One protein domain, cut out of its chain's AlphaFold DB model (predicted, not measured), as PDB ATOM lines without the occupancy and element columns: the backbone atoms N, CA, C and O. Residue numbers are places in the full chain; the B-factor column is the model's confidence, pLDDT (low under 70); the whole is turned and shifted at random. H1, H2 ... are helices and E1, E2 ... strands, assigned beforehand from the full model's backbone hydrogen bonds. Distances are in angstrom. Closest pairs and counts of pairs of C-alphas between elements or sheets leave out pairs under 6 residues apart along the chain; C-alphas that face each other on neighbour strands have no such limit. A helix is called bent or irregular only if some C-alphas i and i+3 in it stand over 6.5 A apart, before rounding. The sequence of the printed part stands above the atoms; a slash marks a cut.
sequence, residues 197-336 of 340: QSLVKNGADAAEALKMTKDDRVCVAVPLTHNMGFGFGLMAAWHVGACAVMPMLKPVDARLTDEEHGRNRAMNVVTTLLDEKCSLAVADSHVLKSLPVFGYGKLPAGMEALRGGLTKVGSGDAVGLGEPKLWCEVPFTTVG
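What this domain is: This is residues 197 to 336 of the 340 residues of the protein "Hypothetical protein" of Micromonas pusilla (UniProt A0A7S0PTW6). What shape does the backbone make? A strongly twisted sheet of six strands forms the core of three layers, with H1 and H2 over one face and H3 and H4 over the other. H3, the longest helix, runs along E1, and a long loop, residues 246 to 257, leads to it from E2 at the sheet's edge. What are the parts and their order? The printed part has 140 residues with four named helices and six named strands, in the chain order H1 E1 H2 E2 H3 E3 H4 E4 E5 E6; the sheet, in the order E2 E1 E3 E4 E6 E5, is mixed. The class is mixed, helices and strands; the whole is compact, with a radius of gyration of the C-alphas of 13.9 A, and spans 38 by 31 by 27 A.

Where its parts are: Where are the strands? E2 is residues 243 to 245, E1 217 to 221 (12.3 A from first to last C-alpha), E3 280 to 283, E4 308 to 312 (13.9 A), E6 330 to 335 (16.1 A) and E5 325 to 327. E6 ends at C-alpha 335, (-17.063, 32.530, 20.313). Where are the helices? H1 is residues 197 to 209, 18.2 A long, and begins at C-alpha 197, (-6.868, 44.982, 27.639). H2 is residues 227 to 239, 15.0 A, and H4 is residues 285 to 294, 15.6 A. H3, residues 258 to 275, is 25.6 A long and begins at C-alpha 258, (-31.891, 43.058, 5.184).

How they stand to each other: How do the strands pair? E1 is parallel to E2, with N 218 and O 243 at 2.8 A, and to E3, with N 219 and O 280 at 2.8 A. E4 is parallel to E3, with N 310 and O 281 at 2.8 A, and to E6, with N 333 and O 309 at 2.8 A. E5 and E6 are a hairpin, antiparallel at 147 degrees, with N 332 and O 325 at 2.7 A; E6 pairs staggered, with E5 over residues 330 to 332 and with E4 over 332 to 335. Which strands do the helices join? E1, H2, E2 and E3, H4, E4 are strand-helix-strand units, two parallel neighbour strands with a helix between; E2, H3, E3 is a split one, with E1 between its strands in the sheet. The three crossovers are right-handed. How do the helices stand? H3 is on the sheet at a height of 9.4 A, over E1 and along the strands, at 6 degrees on the local plane; the closest C-alphas are those of Ala 221 and Val 269, 6.4 A apart. On the same face, H3 touches H4 with its residues 262 to 270 alone, closest at the C-alphas of Ala 266 and Val 287, 5.4 A. On the opposite face H1 touches H2, closest at the C-alphas of Gly 203 and Ala 236, 3.6 A, at a steep tilt of 69 degrees, only just short of about perpendicular. What do the helix backbones show? In H1 and H3 every O i to N i+4 pair is within hydrogen-bond range, against 6 of 9 in H2 and 3 of 6 in H4. H4 is only just irregular: C-alphas 289 and 292 are 6.8 A apart.

The domain as a whole: How far does it reach? The two C-alphas farthest apart, those of Glu 208 and Arg 255, are 40.2 A apart. Is it continuous, and which links are long? The printed part, residues 197 to 336, has no cut; the links E2 to H3, H4 to E4 and E4 to E5 are long. Where is confidence low? The mean pLDDT of the printed part is 91.4, and residues 295 to 296 are under 70.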
ATOM      1  N   GLN A 197      -7.503  46.206  27.153       93.81
ATOM      2  CA  GLN A 197      -6.868  44.982  27.639       93.81
ATOM      3  C   GLN A 197      -7.698  43.747  27.297       93.81
ATOM      4  O   GLN A 197      -7.163  42.726  26.865       93.81
ATOM      5  N   SER A 198      -9.019  43.851  27.441       93.81
ATOM      6  CA  SER A 198      -9.939  42.782  27.068       93.81
ATOM      7  C   SER A 198      -9.950  42.566  25.557       93.81
ATOM      8  O   SER A 198     -10.034  41.429  25.107       93.81
ATOM      9  N   LEU A 199      -9.834  43.630  24.757       96.19
ATOM     10  CA  LEU A 199      -9.783  43.531  23.293       96.19
ATOM     11  C   LEU A 199      -8.501  42.851  22.809       96.19
ATOM     12  O   LEU A 199      -8.568  41.946  21.977       96.19
ATOM     13  N   VAL A 200      -7.351  43.237  23.364       96.31
ATOM     14  CA  VAL A 200      -6.059  42.614  23.051       96.31
ATOM     15  C   VAL A 200      -6.042  41.154  23.504       96.31
ATOM     16  O   VAL A 200      -5.591  40.289  22.753       96.31
ATOM     17  N   LYS A 201      -6.602  40.853  24.684       95.31
ATOM     18  CA  LYS A 201      -6.765  39.474  25.158       95.31
ATOM     19  C   LYS A 201      -7.653  38.641  24.228       95.31
ATOM     20  O   LYS A 201      -7.259  37.538  23.864       95.31
ATOM     21  N   ASN A 202      -8.805  39.165  23.811       95.62
ATOM     22  CA  ASN A 202      -9.689  38.488  22.855       95.62
ATOM     23  C   ASN A 202      -8.960  38.173  21.542       95.62
ATOM     24  O   ASN A 202      -9.134  37.092  20.979       95.62
ATOM     25  N   GLY A 203      -8.120  39.104  21.079       96.94
ATOM     26  CA  GLY A 203      -7.259  38.901  19.920       96.94
ATOM     27  C   GLY A 203      -6.277  37.746  20.113       96.94
ATOM     28  O   GLY A 203      -6.217  36.849  19.274       96.94
ATOM     29  N   ALA A 204      -5.555  37.729  21.235       96.50
ATOM     30  CA  ALA A 204      -4.617  36.657  21.569       96.50
ATOM     31  C   ALA A 204      -5.309  35.281  21.648       96.50
ATOM     32  O   ALA A 204      -4.843  34.324  21.030       96.50
ATOM     33  N   ASP A 205      -6.456  35.202  22.329       96.00
ATOM     34  CA  ASP A 205      -7.225  33.961  22.482       96.00
ATOM     35  C   ASP A 205      -7.728  33.435  21.120       96.00
ATOM     36  O   ASP A 205      -7.661  32.235  20.843       96.00
ATOM     37  N   ALA A 206      -8.204  34.320  20.232       97.00
ATOM     38  CA  ALA A 206      -8.595  33.929  18.875       97.00
ATOM     39  C   ALA A 206      -7.402  33.491  18.023       97.00
ATOM     40  O   ALA A 206      -7.501  32.489  17.313       97.00
ATOM     41  N   ALA A 207      -6.280  34.210  18.089       97.56
ATOM     42  CA  ALA A 207      -5.074  33.847  17.359       97.56
ATOM     43  C   ALA A 207      -4.566  32.456  17.774       97.56
ATOM     44  O   ALA A 207      -4.249  31.637  16.910       97.56
ATOM     45  N   GLU A 208      -4.564  32.151  19.075       96.50
ATOM     46  CA  GLU A 208      -4.211  30.828  19.595       96.50
ATOM     47  C   GLU A 208      -5.189  29.750  19.106       96.50
ATOM     48  O   GLU A 208      -4.767  28.744  18.527       96.50
ATOM     49  N   ALA A 209      -6.498  29.974  19.262       96.06
ATOM     50  CA  ALA A 209      -7.525  29.009  18.872       96.06
ATOM     51  C   ALA A 209      -7.513  28.691  17.367       96.06
ATOM     52  O   ALA A 209      -7.778  27.557  16.963       96.06
ATOM     53  N   LEU A 210      -7.188  29.680  16.531       96.94
ATOM     54  CA  LEU A 210      -7.077  29.523  15.080       96.94
ATOM     55  C   LEU A 210      -5.688  29.066  14.626       96.94
ATOM     56  O   LEU A 210      -5.496  28.838  13.428       96.94
ATOM     57  N   LYS A 211      -4.722  28.921  15.546       97.38
ATOM     58  CA  LYS A 211      -3.308  28.660  15.235       97.38
ATOM     59  C   LYS A 211      -2.798  29.646  14.185       97.38
ATOM     60  O   LYS A 211      -2.290  29.252  13.135       97.38
ATOM     61  N   MET A 212      -3.074  30.923  14.415       98.00
ATOM     62  CA  MET A 212      -2.743  31.998  13.498       98.00
ATOM     63  C   MET A 212      -1.232  32.245  13.497       98.00
ATOM     64  O   MET A 212      -0.548  32.085  14.507       98.00
ATOM     65  N   THR A 213      -0.710  32.632  12.346       97.50
ATOM     66  CA  THR A 213       0.693  32.955  12.117       97.50
ATOM     67  C   THR A 213       0.785  34.264  11.349       97.50
ATOM     68  O   THR A 213      -0.167  34.663  10.683       97.50
ATOM     69  N   LYS A 214       1.954  34.907  11.371       97.00
ATOM     70  CA  LYS A 214       2.202  36.124  10.588       97.00
ATOM     71  C   LYS A 214       1.904  35.976   9.092       97.00
ATOM     72  O   LYS A 214       1.662  36.977   8.426       97.00
ATOM     73  N   ASP A 215       1.974  34.762   8.547       97.44
ATOM     74  CA  ASP A 215       1.782  34.495   7.117       97.44
ATOM     75  C   ASP A 215       0.303  34.313   6.739       97.44
ATOM     76  O   ASP A 215      -0.020  34.200   5.558       97.44
ATOM     77  N   ASP A 216      -0.603  34.316   7.722       98.50
ATOM     78  CA  ASP A 216      -2.035  34.290   7.461       98.50
ATOM     79  C   ASP A 216      -2.541  35.631   6.899       98.50
ATOM     80  O   ASP A 216      -2.053  36.719   7.227       98.50
ATOM     81  N   ARG A 217      -3.586  35.534   6.074       98.56
ATOM     82  CA  ARG A 217      -4.409  36.663   5.625       98.56
ATOM     83  C   ARG A 217      -5.814  36.447   6.165       98.56
ATOM     84  O   ARG A 217      -6.456  35.443   5.851       98.56
ATOM     85  N   VAL A 218      -6.259  37.352   7.028       98.69
ATOM     86  CA  VAL A 218      -7.475  37.195   7.829       98.69
ATOM     87  C   VAL A 218      -8.563  38.105   7.279       98.69
ATOM     88  O   VAL A 218      -8.499  39.317   7.458       98.69
ATOM     89  N   CYS A 219      -9.586  37.534   6.648       98.38
ATOM     90  CA  CYS A 219     -10.763  38.284   6.219       98.38
ATOM     91  C   CYS A 219     -11.612  38.662   7.440       98.38
ATOM     92  O   CYS A 219     -12.253  37.803   8.050       98.38
ATOM     93  N   VAL A 220     -11.610  39.940   7.821       98.12
ATOM     94  CA  VAL A 220     -12.378  40.468   8.957       98.12
ATOM     95  C   VAL A 220     -13.741  40.943   8.452       98.12
ATOM     96  O   VAL A 220     -14.012  42.130   8.283       98.12
ATOM     97  N   ALA A 221     -14.627  39.982   8.201       95.75
ATOM     98  CA  ALA A 221     -15.985  40.173   7.695       95.75
ATOM     99  C   ALA A 221     -16.988  40.572   8.796       95.75
ATOM    100  O   ALA A 221     -18.101  40.045   8.871       95.75
ATOM    101  N   VAL A 222     -16.578  41.478   9.684       94.56
ATOM    102  CA  VAL A 222     -17.386  41.986  10.799       94.56
ATOM    103  C   VAL A 222     -17.081  43.473  11.004       94.56
ATOM    104  O   VAL A 222     -15.919  43.867  10.869       94.56
ATOM    105  N   PRO A 223     -18.070  44.313  11.361       94.44
ATOM    106  CA  PRO A 223     -17.810  45.706  11.704       94.44
ATOM    107  C   PRO A 223     -16.762  45.858  12.817       94.44
ATOM    108  O   PRO A 223     -16.843  45.199  13.857       94.44
ATOM    109  N   LEU A 224     -15.803  46.766  12.623       96.44
ATOM    110  CA  LEU A 224     -14.817  47.172  13.630       96.44
ATOM    111  C   LEU A 224     -15.456  47.974  14.770       96.44
ATOM    112  O   LEU A 224     -14.898  48.069  15.856       96.44
ATOM    113  N   THR A 225     -16.677  48.463  14.571       94.81
ATOM    114  CA  THR A 225     -17.535  49.035  15.616       94.81
ATOM    115  C   THR A 225     -18.164  47.972  16.526       94.81
ATOM    116  O   THR A 225     -19.139  48.219  17.230       94.81
ATOM    117  N   HIS A 226     -17.610  46.758  16.538       92.81
ATOM    118  CA  HIS A 226     -18.003  45.680  17.431       92.81
ATOM    119  C   HIS A 226     -16.782  44.840  17.839       92.81
ATOM    120  O   HIS A 226     -15.892  44.577  17.032       92.81
ATOM    121  N   ASN A 227     -16.771  44.321  19.074       93.69
ATOM    122  CA  ASN A 227     -15.660  43.515  19.613       93.69
ATOM    123  C   ASN A 227     -15.305  42.298  18.730       93.69
ATOM    124  O   ASN A 227     -14.150  41.902  18.639       93.69
ATOM    125  N   MET A 228     -16.285  41.701  18.047       93.81
ATOM    126  CA  MET A 228     -16.015  40.586  17.127       93.81
ATOM    127  C   MET A 228     -15.146  41.002  15.928       93.81
ATOM    128  O   MET A 228     -14.310  40.214  15.506       93.81
ATOM    129  N   GLY A 229     -15.309  42.220  15.402       96.12
ATOM    130  CA  GLY A 229     -14.443  42.732  14.339       96.12
ATOM    131  C   GLY A 229     -13.132  43.276  14.895       96.12
ATOM    132  O   GLY A 229     -12.063  42.888  14.435       96.12
ATOM    133  N   PHE A 230     -13.197  44.133  15.915       97.50
ATOM    134  CA  PHE A 230     -12.005  44.810  16.425       97.50
ATOM    135  C   PHE A 230     -11.126  43.913  17.303       97.50
ATOM    136  O   PHE A 230      -9.950  43.747  17.003       97.50
ATOM    137  N   GLY A 231     -11.680  43.279  18.339       96.75
ATOM    138  CA  GLY A 231     -10.934  42.387  19.232       96.75
ATOM    139  C   GLY A 231     -10.622  41.036  18.585       96.75
ATOM    140  O   GLY A 231      -9.470  40.695  18.350       96.75
ATOM    141  N   PHE A 232     -11.649  40.259  18.245       97.06
ATOM    142  CA  PHE A 232     -11.455  38.895  17.731       97.06
ATOM    143  C   PHE A 232     -10.984  38.816  16.267       97.06
ATOM    144  O   PHE A 232     -10.549  37.753  15.829       97.06
ATOM    145  N   GLY A 233     -11.082  39.911  15.509       97.69
ATOM    146  CA  GLY A 233     -10.616  40.003  14.125       97.69
ATOM    147  C   GLY A 233      -9.289  40.736  14.012       97.69
ATOM    148  O   GLY A 233      -8.248  40.120  13.791       97.69
ATOM    149  N   LEU A 234      -9.326  42.058  14.171       97.94
ATOM    150  CA  LEU A 234      -8.178  42.923  13.922       97.94
ATOM    151  C   LEU A 234      -7.053  42.721  14.945       97.94
ATOM    152  O   LEU A 234      -5.915  42.481  14.547       97.94
ATOM    153  N   MET A 235      -7.361  42.737  16.251       97.94
ATOM    154  CA  MET A 235      -6.341  42.473  17.276       97.94
ATOM    155  C   MET A 235      -5.792  41.047  17.161       97.94
ATOM    156  O   MET A 235      -4.613  40.852  17.429       97.94
ATOM    157  N   ALA A 236      -6.592  40.063  16.731       97.81
ATOM    158  CA  ALA A 236      -6.117  38.694  16.512       97.81
ATOM    159  C   ALA A 236      -5.090  38.610  15.375       97.81
ATOM    160  O   ALA A 236      -4.014  38.046  15.569       97.81
ATOM    161  N   ALA A 237      -5.389  39.219  14.220       98.12
ATOM    162  CA  ALA A 237      -4.455  39.288  13.096       98.12
ATOM    163  C   ALA A 237      -3.134  39.943  13.519       98.12
ATOM    164  O   ALA A 237      -2.048  39.388  13.342       98.12
ATOM    165  N   TRP A 238      -3.231  41.096  14.170       97.75
ATOM    166  CA  TRP A 238      -2.064  41.868  14.569       97.75
ATOM    167  C   TRP A 238      -1.298  41.262  15.746       97.75
ATOM    168  O   TRP A 238      -0.090  41.453  15.838       97.75
ATOM    169  N   HIS A 239      -1.942  40.464  16.603       96.44
ATOM    170  CA  HIS A 239      -1.271  39.744  17.689       96.44
ATOM    171  C   HIS A 239      -0.100  38.890  17.185       96.44
ATOM    172  O   HIS A 239       0.920  38.776  17.863       96.44
ATOM    173  N   VAL A 240      -0.240  38.317  15.986       95.81
ATOM    174  CA  VAL A 240       0.780  37.466  15.360       95.81
ATOM    175  C   VAL A 240       1.466  38.117  14.159       95.81
ATOM    176  O   VAL A 240       2.277  37.457  13.520       95.81
ATOM    177  N   GLY A 241       1.159  39.377  13.829       96.69
ATOM    178  CA  GLY A 241       1.712  40.070  12.658       96.69
ATOM    179  C   GLY A 241       1.128  39.624  11.306       96.69
ATOM    180  O   GLY A 241       1.805  39.749  10.284       96.69
ATOM    181  N   ALA A 242      -0.088  39.069  11.298       98.19
ATOM    182  CA  ALA A 242      -0.828  38.664  10.098       98.19
ATOM    183  C   ALA A 242      -1.476  39.860   9.387       98.19
ATOM    184  O   ALA A 242      -1.721  40.896   9.998       98.19
ATOM    185  N   CYS A 243      -1.809  39.709   8.107       98.62
ATOM    186  CA  CYS A 243      -2.512  40.754   7.363       98.62
ATOM    187  C   CYS A 243      -4.021  40.686   7.639       98.62
ATOM    188  O   CYS A 243      -4.635  39.633   7.452       98.62
ATOM    189  N   ALA A 244      -4.640  41.804   8.022       98.62
ATOM    190  CA  ALA A 244      -6.095  41.921   8.096       98.62
ATOM    191  C   ALA A 244      -6.668  42.377   6.745       98.62
ATOM    192  O   ALA A 244      -6.257  43.393   6.198       98.62
ATOM    193  N   VAL A 245      -7.637  41.650   6.203       98.56
ATOM    194  CA  VAL A 245      -8.281  41.961   4.923       98.56
ATOM    195  C   VAL A 245      -9.730  42.354   5.189       98.56
ATOM    196  O   VAL A 245     -10.479  41.607   5.819       98.56
ATOM    197  N   MET A 246     -10.125  43.541   4.741       97.19
ATOM    198  CA  MET A 246     -11.397  44.179   5.068       97.19
ATOM    199  C   MET A 246     -12.332  44.157   3.853       97.19
ATOM    200  O   MET A 246     -12.192  45.006   2.973       97.19
ATOM    201  N   PRO A 247     -13.296  43.221   3.779       94.81
ATOM    202  CA  PRO A 247     -14.291  43.225   2.711       94.81
ATOM    203  C   PRO A 247     -15.213  44.447   2.825       94.81
ATOM    204  O   PRO A 247     -15.447  44.972   3.918       94.81
ATOM    205  N   MET A 248     -15.813  44.865   1.707       90.44
ATOM    206  CA  MET A 248     -16.842  45.908   1.713       90.44
ATOM    207  C   MET A 248     -18.109  45.409   2.424       90.44
ATOM    208  O   MET A 248     -18.835  44.556   1.909       90.44
ATOM    209  N   LEU A 249     -18.385  45.958   3.611       87.81
ATOM    210  CA  LEU A 249     -19.583  45.642   4.401       87.81
ATOM    211  C   LEU A 249     -20.661  46.733   4.339       87.81
ATOM    212  O   LEU A 249     -21.802  46.473   4.728       87.81
ATOM    213  N   LYS A 250     -20.309  47.941   3.879       86.62
ATOM    214  CA  LYS A 250     -21.248  49.060   3.742       86.62
ATOM    215  C   LYS A 250     -22.333  48.699   2.713       86.62
ATOM    216  O   LYS A 250     -22.001  48.144   1.665       86.62
ATOM    217  N   PRO A 251     -23.621  48.970   2.990       82.62
ATOM    218  CA  PRO A 251     -24.664  48.813   1.987       82.62
ATOM    219  C   PRO A 251     -24.394  49.708   0.774       82.62
ATOM    220  O   PRO A 251     -24.211  50.912   0.920       82.62
ATOM    221  N   VAL A 252     -24.427  49.107  -0.415       80.56
ATOM    222  CA  VAL A 252     -24.322  49.800  -1.713       80.56
ATOM    223  C   VAL A 252     -25.575  50.652  -1.991       80.56
ATOM    224  O   VAL A 252     -25.517  51.662  -2.689       80.56
ATOM    225  N   ASP A 253     -26.716  50.266  -1.411       81.81
ATOM    226  CA  ASP A 253     -27.971  51.019  -1.436       81.81
ATOM    227  C   ASP A 253     -28.710  50.820  -0.107       81.81
ATOM    228  O   ASP A 253     -28.961  49.691   0.318       81.81
ATOM    229  N   ALA A 254     -29.049  51.929   0.554       80.25
ATOM    230  CA  ALA A 254     -29.753  51.933   1.835       80.25
ATOM    231  C   ALA A 254     -31.215  51.453   1.731       80.25
ATOM    232  O   ALA A 254     -31.844  51.193   2.751       80.25
ATOM    233  N   ARG A 255     -31.763  51.338   0.514       84.88
ATOM    234  CA  ARG A 255     -33.135  50.871   0.251       84.88
ATOM    235  C   ARG A 255     -33.254  49.350   0.154       84.88
ATOM    236  O   ARG A 255     -34.372  48.848   0.067       84.88
ATOM    237  N   LEU A 256     -32.132  48.627   0.119       84.38
ATOM    238  CA  LEU A 256     -32.137  47.167   0.065       84.38
ATOM    239  C   LEU A 256     -32.751  46.579   1.333       84.38
ATOM    240  O   LEU A 256     -32.568  47.097   2.434       84.38
ATOM    241  N   THR A 257     -33.435  45.450   1.178       87.31
ATOM    242  CA  THR A 257     -33.896  44.661   2.322       87.31
ATOM    243  C   THR A 257     -32.710  44.069   3.090       87.31
ATOM    244  O   THR A 257     -31.629  43.858   2.536       87.31
ATOM    245  N   ASP A 258     -32.918  43.716   4.361       84.00
ATOM    246  CA  ASP A 258     -31.891  43.058   5.184       84.00
ATOM    247  C   ASP A 258     -31.347  41.770   4.544       84.00
ATOM    248  O   ASP A 258     -30.167  41.440   4.688       84.00
ATOM    249  N   GLU A 259     -32.201  41.034   3.827       84.31
ATOM    250  CA  GLU A 259     -31.821  39.805   3.136       84.31
ATOM    251  C   GLU A 259     -30.922  40.091   1.926       84.31
ATOM    252  O   GLU A 259     -29.875  39.461   1.772       84.31
ATOM    253  N   GLU A 260     -31.292  41.062   1.088       86.75
ATOM    254  CA  GLU A 260     -30.478  41.494  -0.054       86.75
ATOM    255  C   GLU A 260     -29.142  42.070   0.410       86.75
ATOM    256  O   GLU A 260     -28.090  41.728  -0.132       86.75
ATOM    257  N   HIS A 261     -29.160  42.874   1.473       84.62
ATOM    258  CA  HIS A 261     -27.944  43.373   2.091       84.62
ATOM    259  C   HIS A 261     -27.071  42.225   2.626       84.62
ATOM    260  O   HIS A 261     -25.858  42.211   2.408       84.62
ATOM    261  N   GLY A 262     -27.673  41.215   3.264       85.69
ATOM    262  CA  GLY A 262     -26.985  39.999   3.704       85.69
ATOM    263  C   GLY A 262     -26.320  39.234   2.556       85.69
ATOM    264  O   GLY A 262     -25.148  38.865   2.671       85.69
ATOM    265  N   ARG A 263     -27.029  39.059   1.432       85.25
ATOM    266  CA  ARG A 263     -26.503  38.419   0.214       85.25
ATOM    267  C   ARG A 263     -25.341  39.207  -0.392       85.25
ATOM    268  O   ARG A 263     -24.307  38.610  -0.682       85.25
ATOM    269  N   ASN A 264     -25.464  40.529  -0.502       86.81
ATOM    270  CA  ASN A 264     -24.402  41.391  -1.031       86.81
ATOM    271  C   ASN A 264     -23.145  41.358  -0.150       86.81
ATOM    272  O   ASN A 264     -22.037  41.212  -0.660       86.81
ATOM    273  N   ARG A 265     -23.298  41.399   1.182       89.19
ATOM    274  CA  ARG A 265     -22.156  41.241   2.098       89.19
ATOM    275  C   ARG A 265     -21.477  39.888   1.927       89.19
ATOM    276  O   ARG A 265     -20.256  39.832   1.857       89.19
ATOM    277  N   ALA A 266     -22.243  38.802   1.841       90.25
ATOM    278  CA  ALA A 266     -21.673  37.474   1.634       90.25
ATOM    279  C   ALA A 266     -20.933  37.357   0.291       90.25
ATOM    280  O   ALA A 266     -19.848  36.784   0.266       90.25
ATOM    281  N   MET A 267     -21.449  37.964  -0.783       89.94
ATOM    282  CA  MET A 267     -20.737  38.063  -2.064       89.94
ATOM    283  C   MET A 267     -19.397  38.784  -1.939       89.94
ATOM    284  O   MET A 267     -18.375  38.268  -2.397       89.94
ATOM    285  N   ASN A 268     -19.378  39.946  -1.282       91.06
ATOM    286  CA  ASN A 268     -18.151  40.713  -1.071       91.06
ATOM    287  C   ASN A 268     -17.133  39.923  -0.242       91.06
ATOM    288  O   ASN A 268     -15.940  39.944  -0.540       91.06
ATOM    289  N   VAL A 269     -17.601  39.182   0.765       93.19
ATOM    290  CA  VAL A 269     -16.756  38.302   1.581       93.19
ATOM    291  C   VAL A 269     -16.166  37.176   0.739       93.19
ATOM    292  O   VAL A 269     -14.957  36.993   0.769       93.19
ATOM    293  N   VAL A 270     -16.972  36.450  -0.040       92.56
ATOM    294  CA  VAL A 270     -16.491  35.349  -0.898       92.56
ATOM    295  C   VAL A 270     -15.473  35.846  -1.921       92.56
ATOM    296  O   VAL A 270     -14.426  35.225  -2.084       92.56
ATOM    297  N   THR A 271     -15.749  36.986  -2.553       92.00
ATOM    298  CA  THR A 271     -14.845  37.615  -3.528       92.00
ATOM    299  C   THR A 271     -13.525  38.008  -2.867       92.00
ATOM    300  O   THR A 271     -12.461  37.624  -3.333       92.00
ATOM    301  N   THR A 272     -13.585  38.647  -1.696       94.75
ATOM    302  CA  THR A 272     -12.394  39.015  -0.912       94.75
ATOM    303  C   THR A 272     -11.579  37.789  -0.495       94.75
ATOM    304  O   THR A 272     -10.356  37.791  -0.594       94.75
ATOM    305  N   LEU A 273     -12.239  36.725  -0.026       95.19
ATOM    306  CA  LEU A 273     -11.571  35.481   0.361       95.19
ATOM    307  C   LEU A 273     -10.795  34.868  -0.812       95.19
ATOM    308  O   LEU A 273      -9.685  34.377  -0.604       95.19
ATOM    309  N   LEU A 274     -11.377  34.913  -2.012       93.88
ATOM    310  CA  LEU A 274     -10.791  34.391  -3.241       93.88
ATOM    311  C   LEU A 274      -9.626  35.264  -3.732       93.88
ATOM    312  O   LEU A 274      -8.506  34.769  -3.865       93.88
ATOM    313  N   ASP A 275      -9.874  36.554  -3.955       94.25
ATOM    314  CA  ASP A 275      -8.918  37.471  -4.586       94.25
ATOM    315  C   ASP A 275      -7.697  37.715  -3.695       94.25
ATOM    316  O   ASP A 275      -6.553  37.674  -4.154       94.25
ATOM    317  N   GLU A 276      -7.924  37.864  -2.387       96.56
ATOM    318  CA  GLU A 276      -6.859  38.084  -1.404       96.56
ATOM    319  C   GLU A 276      -6.302  36.786  -0.821       96.56
ATOM    320  O   GLU A 276      -5.440  36.841   0.059       96.56
ATOM    321  N   LYS A 277      -6.776  35.622  -1.291       96.50
ATOM    322  CA  LYS A 277      -6.337  34.282  -0.857       96.50
ATOM    323  C   LYS A 277      -6.301  34.153   0.664       96.50
ATOM    324  O   LYS A 277      -5.306  33.728   1.257       96.50
ATOM    325  N   CYS A 278      -7.386  34.576   1.303       98.31
ATOM    326  CA  CYS A 278      -7.472  34.611   2.754       98.31
ATOM    327  C   CYS A 278      -7.417  33.194   3.327       98.31
ATOM    328  O   CYS A 278      -8.182  32.317   2.924       98.31
ATOM    329  N   SER A 279      -6.538  32.980   4.304       98.38
ATOM    330  CA  SER A 279      -6.402  31.690   4.978       98.38
ATOM    331  C   SER A 279      -7.384  31.523   6.135       98.38
ATOM    332  O   SER A 279      -7.717  30.399   6.519       98.38
ATOM    333  N   LEU A 280      -7.878  32.633   6.682       98.50
ATOM    334  CA  LEU A 280      -8.824  32.662   7.790       98.50
ATOM    335  C   LEU A 280      -9.934  33.681   7.540       98.50
ATOM    336  O   LEU A 280      -9.723  34.697   6.880       98.50
ATOM    337  N   ALA A 281     -11.101  33.437   8.133       97.62
ATOM    338  CA  ALA A 281     -12.226  34.365   8.102       97.62
ATOM    339  C   ALA A 281     -12.823  34.577   9.497       97.62
ATOM    340  O   ALA A 281     -13.155  33.622  10.194       97.62
ATOM    341  N   VAL A 282     -13.021  35.827   9.892       97.25
ATOM    342  CA  VAL A 282     -13.799  36.200  11.074       97.25
ATOM    343  C   VAL A 282     -15.124  36.744  10.572       97.25
ATOM    344  O   VAL A 282     -15.147  37.777   9.913       97.25
ATOM    345  N   ALA A 283     -16.219  36.032  10.836       93.44
ATOM    346  CA  ALA A 283     -17.525  36.329  10.258       93.44
ATOM    347  C   ALA A 283     -18.629  36.296  11.317       93.44
ATOM    348  O   ALA A 283     -18.664  35.426  12.195       93.44
ATOM    349  N   ASP A 284     -19.571  37.230  11.223       86.94
ATOM    350  CA  ASP A 284     -20.756  37.212  12.071       86.94
ATOM    351  C   ASP A 284     -21.780  36.166  11.597       86.94
ATOM    352  O   ASP A 284     -21.659  35.542  10.538       86.94
ATOM    353  N   SER A 285     -22.818  35.962  12.409       82.44
ATOM    354  CA  SER A 285     -23.849  34.970  12.102       82.44
ATOM    355  C   SER A 285     -24.689  35.313  10.864       82.44
ATOM    356  O   SER A 285     -25.237  34.401  10.251       82.44
ATOM    357  N   HIS A 286     -24.815  36.590  10.487       83.56
ATOM    358  CA  HIS A 286     -25.587  37.008   9.314       83.56
ATOM    359  C   HIS A 286     -24.823  36.707   8.023       83.56
ATOM    360  O   HIS A 286     -25.408  36.165   7.084       83.56
ATOM    361  N   VAL A 287     -23.518  36.994   8.004       86.88
ATOM    362  CA  VAL A 287     -22.621  36.605   6.910       86.88
ATOM    363  C   VAL A 287     -22.623  35.086   6.780       86.88
ATOM    364  O   VAL A 287     -22.956  34.565   5.719       86.88
ATOM    365  N   LEU A 288     -22.366  34.359   7.873       86.31
ATOM    366  CA  LEU A 288     -22.249  32.900   7.831       86.31
ATOM    367  C   LEU A 288     -23.544  32.192   7.394       86.31
ATOM    368  O   LEU A 288     -23.475  31.173   6.717       86.31
ATOM    369  N   LYS A 289     -24.726  32.735   7.723       86.88
ATOM    370  CA  LYS A 289     -26.022  32.218   7.234       86.88
ATOM    371  C   LYS A 289     -26.238  32.427   5.734       86.88
ATOM    372  O   LYS A 289     -27.027  31.699   5.143       86.88
ATOM    373  N   SER A 290     -25.558  33.404   5.142       86.56
ATOM    374  CA  SER A 290     -25.712  33.790   3.735       86.56
ATOM    375  C   SER A 290     -24.655  33.143   2.829       86.56
ATOM    376  O   SER A 290     -24.889  32.968   1.636       86.56
ATOM    377  N   LEU A 291     -23.518  32.713   3.391       84.00
ATOM    378  CA  LEU A 291     -22.441  32.019   2.672       84.00
ATOM    379  C   LEU A 291     -22.832  30.700   1.964       84.00
ATOM    380  O   LEU A 291     -22.240  30.417   0.922       84.00
ATOM    381  N   PRO A 292     -23.802  29.883   2.438       81.88
ATOM    382  CA  PRO A 292     -24.199  28.656   1.742       81.88
ATOM    383  C   PRO A 292     -24.725  28.864   0.316       81.88
ATOM    384  O   PRO A 292     -24.717  27.925  -0.471       81.88
ATOM    385  N   VAL A 293     -25.145  30.082  -0.048       75.38
ATOM    386  CA  VAL A 293     -25.532  30.421  -1.431       75.38
ATOM    387  C   VAL A 293     -24.335  30.323  -2.395       75.38
ATOM    388  O   VAL A 293     -24.523  30.137  -3.593       75.38
ATOM    389  N   PHE A 294     -23.102  30.382  -1.878       71.94
ATOM    390  CA  PHE A 294     -21.861  30.479  -2.656       71.94
ATOM    391  C   PHE A 294     -20.969  29.233  -2.582       71.94
ATOM    392  O   PHE A 294     -19.782  29.298  -2.887       71.94
ATOM    393  N   GLY A 295     -21.526  28.081  -2.206       61.03
ATOM    394  CA  GLY A 295     -20.810  26.806  -2.235       61.03
ATOM    395  C   GLY A 295     -21.691  25.635  -1.810       61.03
ATOM    396  O   GLY A 295     -22.305  25.664  -0.746       61.03
ATOM    397  N   TYR A 296     -21.736  24.580  -2.627       61.44
ATOM    398  CA  TYR A 296     -22.462  23.347  -2.314       61.44
ATOM    399  C   TYR A 296     -21.478  22.251  -1.904       61.44
ATOM    400  O   TYR A 296     -20.898  21.565  -2.742       61.44
ATOM    401  N   GLY A 297     -21.282  22.095  -0.594       71.25
ATOM    402  CA  GLY A 297     -20.517  20.992  -0.000       71.25
ATOM    403  C   GLY A 297     -18.993  21.074  -0.140       71.25
ATOM    404  O   GLY A 297     -18.309  20.385   0.600       71.25
ATOM    405  N   LYS A 298     -18.452  21.925  -1.023       81.00
ATOM    406  CA  LYS A 298     -17.010  22.168  -1.191       81.00
ATOM    407  C   LYS A 298     -16.729  23.637  -1.476       81.00
ATOM    408  O   LYS A 298     -17.590  24.336  -2.011       81.00
ATOM    409  N   LEU A 299     -15.522  24.078  -1.120       85.19
ATOM    410  CA  LEU A 299     -15.073  25.439  -1.384       85.19
ATOM    411  C   LEU A 299     -15.038  25.716  -2.896       85.19
ATOM    412  O   LEU A 299     -14.709  24.808  -3.669       85.19
ATOM    413  N   PRO A 300     -15.335  26.956  -3.323       84.88
ATOM    414  CA  PRO A 300     -15.070  27.392  -4.688       84.88
ATOM    415  C   PRO A 300     -13.595  27.191  -5.066       84.88
ATOM    416  O   PRO A 300     -12.705  27.324  -4.222       84.88
ATOM    417  N   ALA A 301     -13.335  26.896  -6.341       86.69
ATOM    418  CA  ALA A 301     -11.972  26.795  -6.859       86.69
ATOM    419  C   ALA A 301     -11.198  28.104  -6.617       86.69
ATOM    420  O   ALA A 301     -11.743  29.186  -6.836       86.69
ATOM    421  N   GLY A 302      -9.941  28.002  -6.179       86.94
ATOM    422  CA  GLY A 302      -9.090  29.148  -5.839       86.94
ATOM    423  C   GLY A 302      -9.151  29.581  -4.367       86.94
ATOM    424  O   GLY A 302      -8.336  30.399  -3.944       86.94
ATOM    425  N   MET A 303     -10.075  29.029  -3.569       91.12
ATOM    426  CA  MET A 303     -10.203  29.325  -2.135       91.12
ATOM    427  C   MET A 303      -9.510  28.278  -1.243       91.12
ATOM    428  O   MET A 303      -9.782  28.187  -0.051       91.12
ATOM    429  N   GLU A 304      -8.584  27.479  -1.781       91.19
ATOM    430  CA  GLU A 304      -7.929  26.379  -1.055       91.19
ATOM    431  C   GLU A 304      -7.085  26.853   0.139       91.19
ATOM    432  O   GLU A 304      -6.768  26.064   1.029       91.19
ATOM    433  N   ALA A 305      -6.725  28.140   0.173       95.25
ATOM    434  CA  ALA A 305      -6.033  28.750   1.302       95.25
ATOM    435  C   ALA A 305      -6.896  28.780   2.576       95.25
ATOM    436  O   ALA A 305      -6.346  28.712   3.679       95.25
ATOM    437  N   LEU A 306      -8.225  28.873   2.437       97.19
ATOM    438  CA  LEU A 306      -9.140  29.021   3.562       97.19
ATOM    439  C   LEU A 306      -9.190  27.731   4.383       97.19
ATOM    440  O   LEU A 306      -9.824  26.743   4.015       97.19
ATOM    441  N   ARG A 307      -8.540  27.764   5.545       96.75
ATOM    442  CA  ARG A 307      -8.378  26.604   6.433       96.75
ATOM    443  C   ARG A 307      -9.267  26.647   7.672       96.75
ATOM    444  O   ARG A 307      -9.335  25.664   8.406       96.75
ATOM    445  N   GLY A 308      -9.913  27.777   7.944       96.88
ATOM    446  CA  GLY A 308     -10.759  27.924   9.119       96.88
ATOM    447  C   GLY A 308     -11.316  29.326   9.293       96.88
ATOM    448  O   GLY A 308     -11.063  30.232   8.500       96.88
ATOM    449  N   GLY A 309     -12.048  29.515  10.378       96.81
ATOM    450  CA  GLY A 309     -12.547  30.828  10.739       96.81
ATOM    451  C   GLY A 309     -13.058  30.915  12.162       96.81
ATOM    452  O   GLY A 309     -12.961  29.966  12.940       96.81
ATOM    453  N   LEU A 310     -13.618  32.067  12.495       96.81
ATOM    454  CA  LEU A 310     -14.184  32.369  13.797       96.81
ATOM    455  C   LEU A 310     -15.573  32.973  13.623       96.81
ATOM    456  O   LEU A 310     -15.770  33.859  12.789       96.81
ATOM    457  N   THR A 311     -16.539  32.526  14.421       94.75
ATOM    458  CA  THR A 311     -17.895  33.078  14.390       94.75
ATOM    459  C   THR A 311     -18.516  33.183  15.773       94.75
ATOM    460  O   THR A 311     -18.272  32.360  16.656       94.75
ATOM    461  N   LYS A 312     -19.344  34.208  15.975       89.06
ATOM    462  CA  LYS A 312     -20.025  34.431  17.250       89.06
ATOM    463  C   LYS A 312     -21.339  33.662  17.294       89.06
ATOM    464  O   LYS A 312     -22.175  33.813  16.405       89.06
ATOM    465  N   VAL A 313     -21.545  32.885  18.358       87.19
ATOM    466  CA  VAL A 313     -22.765  32.077  18.555       87.19
ATOM    467  C   VAL A 313     -23.571  32.471  19.793       87.19
ATOM    468  O   VAL A 313     -24.677  31.974  19.985       87.19
ATOM    469  N   GLY A 314     -23.062  33.384  20.623       82.69
ATOM    470  CA  GLY A 314     -23.768  33.853  21.813       82.69
ATOM    471  C   GLY A 314     -23.063  34.995  22.537       82.69
ATOM    472  O   GLY A 314     -22.094  35.570  22.040       82.69
ATOM    473  N   SER A 315     -23.566  35.335  23.724       81.75
ATOM    474  CA  SER A 315     -22.911  36.284  24.629       81.75
ATOM    475  C   SER A 315     -21.635  35.690  25.238       81.75
ATOM    476  O   SER A 315     -21.478  34.471  25.320       81.75
ATOM    477  N   GLY A 316     -20.727  36.567  25.671       85.25
ATOM    478  CA  GLY A 316     -19.413  36.192  26.191       85.25
ATOM    479  C   GLY A 316     -18.294  36.278  25.152       85.25
ATOM    480  O   GLY A 316     -18.497  36.738  24.021       85.25
ATOM    481  N   ASP A 317     -17.117  35.866  25.604       88.69
ATOM    482  CA  ASP A 317     -15.805  35.993  24.965       88.69
ATOM    483  C   ASP A 317     -15.036  34.661  24.890       88.69
ATOM    484  O   ASP A 317     -14.026  34.579  24.202       88.69
ATOM    485  N   ALA A 318     -15.534  33.600  25.531       89.25
ATOM    486  CA  ALA A 318     -14.899  32.290  25.488       89.25
ATOM    487  C   ALA A 318     -14.811  31.747  24.053       89.25
ATOM    488  O   ALA A 318     -15.826  31.634  23.356       89.25
ATOM    489  N   VAL A 319     -13.597  31.384  23.640       92.12
ATOM    490  CA  VAL A 319     -13.284  30.876  22.300       92.12
ATOM    491  C   VAL A 319     -13.204  29.349  22.320       92.12
ATOM    492  O   VAL A 319     -12.569  28.762  23.192       92.12
ATOM    493  N   GLY A 320     -13.838  28.690  21.351       87.56
ATOM    494  CA  GLY A 320     -13.675  27.257  21.089       87.56
ATOM    495  C   GLY A 320     -14.405  26.307  22.040       87.56
ATOM    496  O   GLY A 320     -14.158  25.106  21.985       87.56
ATOM    497  N   LEU A 321     -15.305  26.807  22.895       85.88
ATOM    498  CA  LEU A 321     -16.086  25.957  23.808       85.88
ATOM    499  C   LEU A 321     -17.327  25.325  23.164       85.88
ATOM    500  O   LEU A 321     -17.827  24.318  23.662       85.88
ATOM    501  N   GLY A 322     -17.859  25.927  22.099       85.06
ATOM    502  CA  GLY A 322     -19.016  25.410  21.370       85.06
ATOM    503  C   GLY A 322     -18.620  24.599  20.138       85.06
ATOM    504  O   GLY A 322     -17.519  24.745  19.605       85.06
ATOM    505  N   GLU A 323     -19.556  23.793  19.634       89.50
ATOM    506  CA  GLU A 323     -19.365  23.049  18.386       89.50
ATOM    507  C   GLU A 323     -19.051  23.994  17.213       89.50
ATOM    508  O   GLU A 323     -19.795  24.963  17.000       89.50
ATOM    509  N   PRO A 324     -17.991  23.721  16.428       92.25
ATOM    510  CA  PRO A 324     -17.667  24.510  15.248       92.25
ATOM    511  C   PRO A 324     -18.832  24.578  14.259       92.25
ATOM    512  O   PRO A 324     -19.562  23.607  14.050       92.25
ATOM    513  N   LYS A 325     -18.989  25.727  13.601       92.44
ATOM    514  CA  LYS A 325     -19.878  25.852  12.439       92.44
ATOM    515  C   LYS A 325     -19.112  25.475  11.183       92.44
ATOM    516  O   LYS A 325     -17.942  25.803  11.071       92.44
ATOM    517  N   LEU A 326     -19.754  24.789  10.246       91.69
ATOM    518  CA  LEU A 326     -19.106  24.385   9.001       91.69
ATOM    519  C   LEU A 326     -19.623  25.227   7.839       91.69
ATOM    520  O   LEU A 326     -20.833  25.392   7.686       91.69
ATOM    521  N   TRP A 327     -18.709  25.690   6.994       90.31
ATOM    522  CA  TRP A 327     -19.021  26.180   5.656       90.31
ATOM    523  C   TRP A 327     -18.116  25.457   4.665       90.31
ATOM    524  O   TRP A 327     -16.901  25.559   4.765       90.31
ATOM    525  N   CYS A 328     -18.700  24.688   3.742       88.62
ATOM    526  CA  CYS A 328     -17.938  23.915   2.755       88.62
ATOM    527  C   CYS A 328     -16.839  23.025   3.375       88.62
ATOM    528  O   CYS A 328     -15.709  23.019   2.900       88.62
ATOM    529  N   GLU A 329     -17.169  22.320   4.465       88.94
ATOM    530  CA  GLU A 329     -16.245  21.484   5.265       88.94
ATOM    531  C   GLU A 329     -15.153  22.259   6.033       88.94
ATOM    532  O   GLU A 329     -14.438  21.669   6.842       88.94
ATOM    533  N   VAL A 330     -15.076  23.585   5.881       93.75
ATOM    534  CA  VAL A 330     -14.166  24.439   6.650       93.75
ATOM    535  C   VAL A 330     -14.752  24.736   8.034       93.75
ATOM    536  O   VAL A 330     -15.884  25.232   8.123       93.75
ATOM    537  N   PRO A 331     -14.003  24.487   9.126       95.06
ATOM    538  CA  PRO A 331     -14.477  24.741  10.478       95.06
ATOM    539  C   PRO A 331     -14.333  26.210  10.889       95.06
ATOM    540  O   PRO A 331     -13.257  26.805  10.825       95.06
ATOM    541  N   PHE A 332     -15.422  26.767  11.405       95.75
ATOM    542  CA  PHE A 332     -15.479  28.049  12.088       95.75
ATOM    543  C   PHE A 332     -15.592  27.809  13.591       95.75
ATOM    544  O   PHE A 332     -16.643  27.406  14.100       95.75
ATOM    545  N   THR A 333     -14.493  28.067  14.294       95.75
ATOM    546  CA  THR A 333     -14.415  28.066  15.754       95.75
ATOM    547  C   THR A 333     -15.425  29.059  16.320       95.75
ATOM    548  O   THR A 333     -15.621  30.153  15.788       95.75
ATOM    549  N   THR A 334     -16.101  28.679  17.398       93.88
ATOM    550  CA  THR A 334     -17.168  29.500  17.975       93.88
ATOM    551  C   THR A 334     -16.660  30.411  19.084       93.88
ATOM    552  O   THR A 334     -15.743  30.056  19.823       93.88
ATOM    553  N   VAL A 335     -17.273  31.587  19.207       91.56
ATOM    554  CA  VAL A 335     -17.063  32.530  20.313       91.56
ATOM    555  C   VAL A 335     -18.379  32.795  21.027       91.56
ATOM    556  O   VAL A 335     -19.403  33.084  20.393       91.56
ATOM    557  N   GLY A 336     -18.325  32.760  22.355       85.69
ATOM    558  CA  GLY A 336     -19.478  32.969  23.219       85.69
ATOM    559  C   GLY A 336     -20.432  31.772  23.251       85.69
ATOM    560  O   GLY A 336     -20.285  30.801  22.513       85.69
TER     561      GLY A 336